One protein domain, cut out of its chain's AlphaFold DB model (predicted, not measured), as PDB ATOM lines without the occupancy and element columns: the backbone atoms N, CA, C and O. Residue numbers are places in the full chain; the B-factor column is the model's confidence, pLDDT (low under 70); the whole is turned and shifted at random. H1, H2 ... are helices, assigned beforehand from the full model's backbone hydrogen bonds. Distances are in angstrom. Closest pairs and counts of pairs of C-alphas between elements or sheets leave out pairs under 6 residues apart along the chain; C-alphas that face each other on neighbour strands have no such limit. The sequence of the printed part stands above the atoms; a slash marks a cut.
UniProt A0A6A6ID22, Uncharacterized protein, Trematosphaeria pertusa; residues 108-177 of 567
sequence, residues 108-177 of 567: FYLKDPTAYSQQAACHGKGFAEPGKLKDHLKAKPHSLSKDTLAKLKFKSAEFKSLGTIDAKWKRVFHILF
ATOM      1  N   PHE A 108      22.944   9.616  -7.346       97.38
ATOM      2  CA  PHE A 108      22.427  10.977  -7.258       97.38
ATOM      3  C   PHE A 108      23.275  11.852  -6.328       97.38
ATOM      4  O   PHE A 108      23.661  12.943  -6.726       97.38
ATOM      5  N   TYR A 109      23.661  11.335  -5.156       96.31
ATOM      6  CA  TYR A 109      24.551  12.043  -4.230       96.31
ATOM      7  C   TYR A 109      25.969  12.232  -4.788       96.31
ATOM      8  O   TYR A 109      26.562  13.281  -4.584       96.31
ATOM      9  N   LEU A 110      26.507  11.262  -5.539       95.31
ATOM     10  CA  LEU A 110      27.802  11.435  -6.214       95.31
ATOM     11  C   LEU A 110      27.759  12.401  -7.405       95.31
ATOM     12  O   LEU A 110      28.797  12.949  -7.762       95.31
ATOM     13  N   LYS A 111      26.596  12.591  -8.039       96.12
ATOM     14  CA  LYS A 111      26.429  13.578  -9.112       96.12
ATOM     15  C   LYS A 111      26.224  14.987  -8.548       96.12
ATOM     16  O   LYS A 111      26.753  15.943  -9.104       96.12
ATOM     17  N   ASP A 112      25.439  15.105  -7.482       96.06
ATOM     18  CA  ASP A 112      25.132  16.365  -6.810       96.06
ATOM     19  C   ASP A 112      25.017  16.141  -5.290       96.06
ATOM     20  O   ASP A 112      23.943  15.809  -4.774       96.06
ATOM     21  N   PRO A 113      26.120  16.322  -4.543       95.31
ATOM     22  CA  PRO A 113      26.094  16.209  -3.091       95.31
ATOM     23  C   PRO A 113      25.172  17.244  -2.438       95.31
ATOM     24  O   PRO A 113      24.629  16.985  -1.367       95.31
ATOM     25  N   THR A 114      24.966  18.405  -3.073       95.56
ATOM     26  CA  THR A 114      24.230  19.525  -2.478       95.56
ATOM     27  C   THR A 114      22.727  19.262  -2.469       95.56
ATOM     28  O   THR A 114      22.118  19.277  -1.398       95.56
ATOM     29  N   ALA A 115      22.138  18.897  -3.614       95.75
ATOM     30  CA  ALA A 115      20.707  18.608  -3.734       95.75
ATOM     31  C   ALA A 115      20.272  17.368  -2.931       95.75
ATOM     32  O   ALA A 115      19.151  17.308  -2.425       95.75
ATOM     33  N   TYR A 116      21.162  16.381  -2.782       95.00
ATOM     34  CA  TYR A 116      20.860  15.112  -2.108       95.00
ATOM     35  C   TYR A 116      21.382  15.029  -0.660       95.00
ATOM     36  O   TYR A 116      21.118  14.036   0.023       95.00
ATOM     37  N   SER A 117      22.041  16.084  -0.163       93.62
ATOM     38  CA  SER A 117      22.548  16.223   1.215       93.62
ATOM     39  C   SER A 117      21.491  15.936   2.286       93.62
ATOM     40  O   SER A 117      21.740  15.178   3.219       93.62
ATOM     41  N   GLN A 118      20.279  16.473   2.132       93.88
ATOM     42  CA  GLN A 118      19.189  16.337   3.107       93.88
ATOM     43  C   GLN A 118      18.648  14.899   3.224       93.88
ATOM     44  O   GLN A 118      17.948  14.559   4.179       93.88
ATOM     45  N   GLN A 119      18.950  14.028   2.257       94.12
ATOM     46  CA  GLN A 119      18.411  12.675   2.205       94.12
ATOM     47  C   GLN A 119      19.365  11.689   2.898       94.12
ATOM     48  O   GLN A 119      20.317  11.196   2.296       94.12
ATOM     49  N   ALA A 120      19.071  11.319   4.149       91.44
ATOM     50  CA  ALA A 120      19.907  10.414   4.957       91.44
ATOM     51  C   ALA A 120      20.196   9.036   4.321       91.44
ATOM     52  O   ALA A 120      21.218   8.407   4.595       91.44
ATOM     53  N   ALA A 121      19.321   8.562   3.429       92.06
ATOM     54  CA  ALA A 121      19.544   7.331   2.670       92.06
ATOM     55  C   ALA A 121      20.526   7.495   1.486       92.06
ATOM     56  O   ALA A 121      20.951   6.490   0.923       92.06
ATOM     57  N   CYS A 122      20.861   8.732   1.102       94.31
ATOM     58  CA  CYS A 122      21.735   9.084  -0.021       94.31
ATOM     59  C   CYS A 122      23.164   9.403   0.436       94.31
ATOM     60  O   CYS A 122      24.102   8.875  -0.156       94.31
ATOM     61  N   HIS A 123      23.319  10.203   1.501       92.00
ATOM     62  CA  HIS A 123      24.627  10.555   2.083       92.00
ATOM     63  C   HIS A 123      25.202   9.483   3.031       92.00
ATOM     64  O   HIS A 123      26.321   9.614   3.517       92.00
ATOM     65  N   GLY A 124      24.419   8.452   3.372       90.06
ATOM     66  CA  GLY A 124      24.819   7.421   4.333       90.06
ATOM     67  C   GLY A 124      25.977   6.536   3.852       90.06
ATOM     68  O   GLY A 124      26.478   6.673   2.741       90.06
ATOM     69  N   LYS A 125      26.358   5.538   4.667       91.44
ATOM     70  CA  LYS A 125      27.513   4.634   4.440       91.44
ATOM     71  C   LYS A 125      27.469   3.765   3.160       91.44
ATOM     72  O   LYS A 125      28.271   2.847   3.035       91.44
ATOM     73  N   GLY A 126      26.549   3.999   2.230       94.06
ATOM     74  CA  GLY A 126      26.439   3.259   0.977       94.06
ATOM     75  C   GLY A 126      25.884   1.842   1.121       94.06
ATOM     76  O   GLY A 126      25.632   1.309   2.207       94.06
ATOM     77  N   PHE A 127      25.677   1.220  -0.033       94.06
ATOM     78  CA  PHE A 127      25.002  -0.057  -0.197       94.06
ATOM     79  C   PHE A 127      26.029  -1.182  -0.337       94.06
ATOM     80  O   PHE A 127      26.834  -1.186  -1.265       94.06
ATOM     81  N   ALA A 128      25.965  -2.177   0.552       92.00
ATOM     82  CA  ALA A 128      26.806  -3.378   0.473       92.00
ATOM     83  C   ALA A 128      26.482  -4.273  -0.745       92.00
ATOM     84  O   ALA A 128      27.265  -5.149  -1.098       92.00
ATOM     85  N   GLU A 129      25.336  -4.057  -1.401       90.81
ATOM     86  CA  GLU A 129      24.926  -4.773  -2.610       90.81
ATOM     87  C   GLU A 129      24.215  -3.836  -3.601       90.81
ATOM     88  O   GLU A 129      23.373  -3.029  -3.182       90.81
ATOM     89  N   PRO A 130      24.401  -4.015  -4.924       88.06
ATOM     90  CA  PRO A 130      23.640  -3.278  -5.936       88.06
ATOM     91  C   PRO A 130      22.128  -3.581  -5.896       88.06
ATOM     92  O   PRO A 130      21.317  -2.770  -6.340       88.06
ATOM     93  N   GLY A 131      21.717  -4.712  -5.305       89.88
ATOM     94  CA  GLY A 131      20.306  -4.995  -5.022       89.88
ATOM     95  C   GLY A 131      19.684  -3.972  -4.065       89.88
ATOM     96  O   GLY A 131      18.599  -3.461  -4.337       89.88
ATOM     97  N   LYS A 132      20.402  -3.599  -2.996       93.38
ATOM     98  CA  LYS A 132      19.962  -2.569  -2.040       93.38
ATOM     99  C   LYS A 132      19.986  -1.172  -2.653       93.38
ATOM    100  O   LYS A 132      19.054  -0.408  -2.414       93.38
ATOM    101  N   LEU A 133      20.965  -0.886  -3.514       94.62
ATOM    102  CA  LEU A 133      20.949   0.326  -4.333       94.62
ATOM    103  C   LEU A 133      19.684   0.390  -5.208       94.62
ATOM    104  O   LEU A 133      19.055   1.441  -5.273       94.62
ATOM    105  N   LYS A 134      19.237  -0.718  -5.825       94.38
ATOM    106  CA  LYS A 134      17.972  -0.709  -6.582       94.38
ATOM    107  C   LYS A 134      16.777  -0.333  -5.713       94.38
ATOM    108  O   LYS A 134      15.945   0.461  -6.140       94.38
ATOM    109  N   ASP A 135      16.665  -0.920  -4.527       94.25
ATOM    110  CA  ASP A 135      15.525  -0.670  -3.642       94.25
ATOM    111  C   ASP A 135      15.537   0.760  -3.072       94.25
ATOM    112  O   ASP A 135      14.475   1.354  -2.904       94.25
ATOM    113  N   HIS A 136      16.720   1.355  -2.895       95.12
ATOM    114  CA  HIS A 136      16.880   2.784  -2.629       95.12
ATOM    115  C   HIS A 136      16.460   3.664  -3.823       95.12
ATOM    116  O   HIS A 136      15.699   4.611  -3.646       95.12
ATOM    117  N   LEU A 137      16.879   3.329  -5.047       95.75
ATOM    118  CA  LEU A 137      16.524   4.063  -6.272       95.75
ATOM    119  C   LEU A 137      15.025   3.979  -6.636       95.75
ATOM    120  O   LEU A 137      14.514   4.847  -7.339       95.75
ATOM    121  N   LYS A 138      14.306   2.956  -6.149       94.75
ATOM    122  CA  LYS A 138      12.830   2.876  -6.202       94.75
ATOM    123  C   LYS A 138      12.132   3.785  -5.184       94.75
ATOM    124  O   LYS A 138      10.929   4.005  -5.304       94.75
ATOM    125  N   ALA A 139      12.821   4.207  -4.126       91.88
ATOM    126  CA  ALA A 139      12.192   4.943  -3.040       91.88
ATOM    127  C   ALA A 139      11.878   6.391  -3.457       91.88
ATOM    128  O   ALA A 139      12.519   6.969  -4.338       91.88
ATOM    129  N   LYS A 140      10.906   6.997  -2.761       80.19
ATOM    130  CA  LYS A 140      10.477   8.393  -2.957       80.19
ATOM    131  C   LYS A 140      11.597   9.445  -3.142       80.19
ATOM    132  O   LYS A 140      11.356  10.317  -3.969       80.19
ATOM    133  N   PRO A 141      12.778   9.399  -2.475       84.44
ATOM    134  CA  PRO A 141      13.891  10.326  -2.738       84.44
ATOM    135  C   PRO A 141      14.255  10.564  -4.213       84.44
ATOM    136  O   PRO A 141      14.653  11.680  -4.537       84.44
ATOM    137  N   HIS A 142      14.098   9.556  -5.086       90.88
ATOM    138  CA  HIS A 142      14.479   9.641  -6.509       90.88
ATOM    139  C   HIS A 142      13.325   9.409  -7.485       90.88
ATOM    140  O   HIS A 142      13.398   9.864  -8.620       90.88
ATOM    141  N   SER A 143      12.273   8.695  -7.059       90.81
ATOM    142  CA  SER A 143      11.011   8.505  -7.806       90.81
ATOM    143  C   SER A 143      11.176   8.165  -9.303       90.81
ATOM    144  O   SER A 143      10.446   8.668 -10.155       90.81
ATOM    145  N   LEU A 144      12.140   7.295  -9.628       95.56
ATOM    146  CA  LEU A 144      12.468   6.912 -11.005       95.56
ATOM    147  C   LEU A 144      11.283   6.294 -11.761       95.56
ATOM    148  O   LEU A 144      10.510   5.510 -11.205       95.56
ATOM    149  N   SER A 145      11.218   6.554 -13.071       96.25
ATOM    150  CA  SER A 145      10.240   5.919 -13.958       96.25
ATOM    151  C   SER A 145      10.374   4.391 -13.967       96.25
ATOM    152  O   SER A 145      11.463   3.823 -13.792       96.25
ATOM    153  N   LYS A 146       9.248   3.709 -14.217       95.44
ATOM    154  CA  LYS A 146       9.189   2.241 -14.307       95.44
ATOM    155  C   LYS A 146      10.177   1.700 -15.346       95.44
ATOM    156  O   LYS A 146      10.794   0.667 -15.097       95.44
ATOM    157  N   ASP A 147      10.396   2.420 -16.443       96.75
ATOM    158  CA  ASP A 147      11.259   1.999 -17.553       96.75
ATOM    159  C   ASP A 147      12.744   2.102 -17.204       96.75
ATOM    160  O   ASP A 147      13.513   1.178 -17.470       96.75
ATOM    161  N   THR A 148      13.162   3.170 -16.519       96.88
ATOM    162  CA  THR A 148      14.527   3.282 -15.979       96.88
ATOM    163  C   THR A 148      14.769   2.196 -14.926       96.88
ATOM    164  O   THR A 148      15.790   1.505 -14.956       96.88
ATOM    165  N   LEU A 149      13.786   1.928 -14.062       95.50
ATOM    166  CA  LEU A 149      13.829   0.801 -13.126       95.50
ATOM    167  C   LEU A 149      13.796  -0.573 -13.829       95.50
ATOM    168  O   LEU A 149      14.314  -1.548 -13.274       95.50
ATOM    169  N   ALA A 150      13.241  -0.682 -15.039       96.06
ATOM    170  CA  ALA A 150      13.257  -1.894 -15.857       96.06
ATOM    171  C   ALA A 150      14.596  -2.095 -16.589       96.06
ATOM    172  O   ALA A 150      15.032  -3.239 -16.715       96.06
ATOM    173  N   LYS A 151      15.281  -1.017 -16.991       96.56
ATOM    174  CA  LYS A 151      16.664  -1.042 -17.503       96.56
ATOM    175  C   LYS A 151      17.656  -1.448 -16.403       96.56
ATOM    176  O   LYS A 151      18.530  -2.279 -16.629       96.56
ATOM    177  N   LEU A 152      17.454  -0.986 -15.164       96.25
ATOM    178  CA  LEU A 152      18.250  -1.356 -13.979       96.25
ATOM    179  C   LEU A 152      17.950  -2.780 -13.442       96.25
ATOM    180  O   LEU A 152      17.744  -2.996 -12.242       96.25
ATOM    181  N   LYS A 153      17.865  -3.797 -14.306       95.44
ATOM    182  CA  LYS A 153      17.674  -5.210 -13.917       95.44
ATOM    183  C   LYS A 153      19.015  -5.866 -13.560       95.44
ATOM    184  O   LYS A 153      19.533  -6.660 -14.327       95.44
ATOM    185  N   PHE A 154      19.517  -5.657 -12.339       94.62
ATOM    186  CA  PHE A 154      20.757  -6.286 -11.830       94.62
ATOM    187  C   PHE A 154      20.838  -7.830 -11.906       94.62
ATOM    188  O   PHE A 154      21.916  -8.390 -11.741       94.62
ATOM    189  N   LYS A 155      19.719  -8.535 -12.137       94.38
ATOM    190  CA  LYS A 155      19.679  -9.995 -12.357       94.38
ATOM    191  C   LYS A 155      19.728 -10.412 -13.844       94.38
ATOM    192  O   LYS A 155      19.740 -11.616 -14.111       94.38
ATOM    193  N   SER A 156      19.717  -9.462 -14.786       96.44
ATOM    194  CA  SER A 156      19.786  -9.715 -16.235       96.44
ATOM    195  C   SER A 156      21.146 -10.275 -16.659       96.44
ATOM    196  O   SER A 156      22.105 -10.244 -15.886       96.44
ATOM    197  N   ALA A 157      21.238 -10.776 -17.895       96.69
ATOM    198  CA  ALA A 157      22.506 -11.213 -18.474       96.69
ATOM    199  C   ALA A 157      23.539 -10.070 -18.515       96.69
ATOM    200  O   ALA A 157      24.651 -10.260 -18.039       96.69
ATOM    201  N   GLU A 158      23.145  -8.867 -18.956       96.19
ATOM    202  CA  GLU A 158      24.024  -7.685 -19.017       96.19
ATOM    203  C   GLU A 158      24.708  -7.367 -17.676       96.19
ATOM    204  O   GLU A 158      25.915  -7.155 -17.617       96.19
ATOM    205  N   PHE A 159      23.955  -7.357 -16.572       95.62
ATOM    206  CA  PHE A 159      24.514  -7.055 -15.247       95.62
ATOM    207  C   PHE A 159      25.278  -8.231 -14.614       95.62
ATOM    208  O   PHE A 159      25.947  -8.043 -13.594       95.62
ATOM    209  N   LYS A 160      25.197  -9.427 -15.209       95.31
ATOM    210  CA  LYS A 160      25.990 -10.607 -14.836       95.31
ATOM    211  C   LYS A 160      27.296 -10.707 -15.628       95.31
ATOM    212  O   LYS A 160      28.292 -11.111 -15.041       95.31
ATOM    213  N   SER A 161      27.303 -10.340 -16.912       97.00
ATOM    214  CA  SER A 161      28.493 -10.393 -17.778       97.00
ATOM    215  C   SER A 161      29.516  -9.299 -17.467       97.00
ATOM    216  O   SER A 161      30.710  -9.503 -17.651       97.00
ATOM    217  N   LEU A 162      29.071  -8.148 -16.952       95.50
ATOM    218  CA  LEU A 162      29.956  -7.143 -16.361       95.50
ATOM    219  C   LEU A 162      30.572  -7.740 -15.085       95.50
ATOM    220  O   LEU A 162      29.917  -7.748 -14.051       95.50
ATOM    221  N   GLY A 163      31.789  -8.284 -15.135       93.00
ATOM    222  CA  GLY A 163      32.370  -9.018 -13.997       93.00
ATOM    223  C   GLY A 163      32.568  -8.161 -12.737       93.00
ATOM    224  O   GLY A 163      32.192  -8.569 -11.634       93.00
ATOM    225  N   THR A 164      33.103  -6.948 -12.899       94.06
ATOM    226  CA  THR A 164      33.514  -6.065 -11.794       94.06
ATOM    227  C   THR A 164      32.373  -5.198 -11.245       94.06
ATOM    228  O   THR A 164      31.362  -4.948 -11.908       94.06
ATOM    229  N   ILE A 165      32.531  -4.710 -10.007       92.19
ATOM    230  CA  ILE A 165      31.586  -3.761  -9.387       92.19
ATOM    231  C   ILE A 165      31.598  -2.420 -10.137       92.19
ATOM    232  O   ILE A 165      30.533  -1.855 -10.377       92.19
ATOM    233  N   ASP A 166      32.773  -1.952 -10.566       93.94
ATOM    234  CA  ASP A 166      32.931  -0.719 -11.343       93.94
ATOM    235  C   ASP A 166      32.225  -0.779 -12.706       93.94
ATOM    236  O   ASP A 166      31.447   0.115 -13.031       93.94
ATOM    237  N   ALA A 167      32.370  -1.872 -13.460       95.50
ATOM    238  CA  ALA A 167      31.676  -2.027 -14.738       95.50
ATOM    239  C   ALA A 167      30.141  -2.033 -14.564       95.50
ATOM    240  O   ALA A 167      29.417  -1.376 -15.319       95.50
ATOM    241  N   LYS A 168      29.628  -2.707 -13.518       95.38
ATOM    242  CA  LYS A 168      28.199  -2.656 -13.143       95.38
ATOM    243  C   LYS A 168      27.772  -1.240 -12.768       95.38
ATOM    244  O   LYS A 168      26.702  -0.804 -13.186       95.38
ATOM    245  N   TRP A 169      28.587  -0.516 -12.007       95.56
ATOM    246  CA  TRP A 169      28.303   0.856 -11.604       95.56
ATOM    247  C   TRP A 169      28.277   1.827 -12.779       95.56
ATOM    248  O   TRP A 169      27.290   2.539 -12.935       95.56
ATOM    249  N   LYS A 170      29.287   1.806 -13.654       96.38
ATOM    250  CA  LYS A 170      29.324   2.632 -14.869       96.38
ATOM    251  C   LYS A 170      28.090   2.385 -15.745       96.38
ATOM    252  O   LYS A 170      27.502   3.340 -16.253       96.38
ATOM    253  N   ARG A 171      27.601   1.137 -15.826       96.69
ATOM    254  CA  ARG A 171      26.314   0.808 -16.472       96.69
ATOM    255  C   ARG A 171      25.103   1.416 -15.746       96.69
ATOM    256  O   ARG A 171      24.230   1.942 -16.425       96.69
ATOM    257  N   VAL A 172      25.039   1.396 -14.407       96.88
ATOM    258  CA  VAL A 172      23.973   2.081 -13.630       96.88
ATOM    259  C   VAL A 172      24.003   3.587 -13.861       96.88
ATOM    260  O   VAL A 172      22.974   4.175 -14.184       96.88
ATOM    261  N   PHE A 173      25.171   4.206 -13.694       97.75
ATOM    262  CA  PHE A 173      25.340   5.652 -13.737       97.75
ATOM    263  C   PHE A 173      24.977   6.207 -15.116       97.75
ATOM    264  O   PHE A 173      24.210   7.156 -15.203       97.75
ATOM    265  N   HIS A 174      25.406   5.546 -16.194       97.75
ATOM    266  CA  HIS A 174      25.043   5.922 -17.563       97.75
ATOM    267  C   HIS A 174      23.553   5.674 -17.901       97.75
ATOM    268  O   HIS A 174      22.987   6.397 -18.715       97.75
ATOM    269  N   ILE A 175      22.882   4.702 -17.262       97.31
ATOM    270  CA  ILE A 175      21.419   4.512 -17.396       97.31
ATOM    271  C   ILE A 175      20.633   5.619 -16.672       97.31
ATOM    272  O   ILE A 175      19.552   5.989 -17.128       97.31
ATOM    273  N   LEU A 176      21.149   6.136 -15.553       97.44
ATOM    274  CA  LEU A 176      20.530   7.228 -14.789       97.44
ATOM    275  C   LEU A 176      20.830   8.610 -15.383       97.44
ATOM    276  O   LEU A 176      19.966   9.484 -15.379       97.44
ATOM    277  N   PHE A 177      22.048   8.800 -15.889       97.62
ATOM    278  CA  PHE A 177      22.585  10.078 -16.349       97.62
ATOM    279  C   PHE A 177      23.246   9.912 -17.730       97.62
ATOM    280  O   PHE A 177      24.469  10.005 -17.845       97.62
TER     281      PHE A 177
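This is residues 108 to 177 of the 567 residues of an uncharacterized protein of Trematosphaeria pertusa (UniProt A0A6A6ID22). The longest helix, H7, and the shorter H4 lie near each other about the middle, with three very short helices, H1, H2 and H3, clustered at one end of the long axis, H6 at the opposite end and H5 to one side. The helices meet in few places. The printed part has 70 residues with seven named helices, H1 to H7 in order along the chain, and no named strand, and its class is all helix. It is compact, with a radius of gyration of the C-alphas of 12.1 A and spans of 35 by 24 by 19 A.

H7, residues 165 to 176, is near H4, residues 130 to 137. H7 only just touches H5, residues 146 to 151, with 3 pairs of C-alphas within 8 A and with its residues 175 to 176 alone; the closest C-alphas, of Thr 148 and Ile 175, are 7.1 A apart. These two run opposite ways at a steep tilt of 37 degrees, only just past shallow. H6, residues 157 to 161, is close to H7 but not clearly touching, with the closest C-alphas, of Phe 159 and Lys 168, 6.1 A apart. H1, residues 108 to 111, only just touches H3, residues 120 to 123, with 3 pairs within 8 A; the closest C-alphas, of Tyr 109 and Cys 122, are 5.9 A apart. Every O i to N i+4 pair is within hydrogen-bond range in H4, H5, H6 and H7; H1, H3 and H2, residues 113 to 116, are too short for such a pair.

H7 measures 16.5 A and ends with C-alpha 176 at (20.530, 7.228, -14.789). H4 measures 10.2 A, and H1 begins with C-alpha 108 at (22.427, 10.977, -7.258).

The C-alphas farthest apart, of Gln 118 and Ser 161, are 35.2 A apart. The printed part has no cut and no long link, and no printed residue is under 70 in pLDDT.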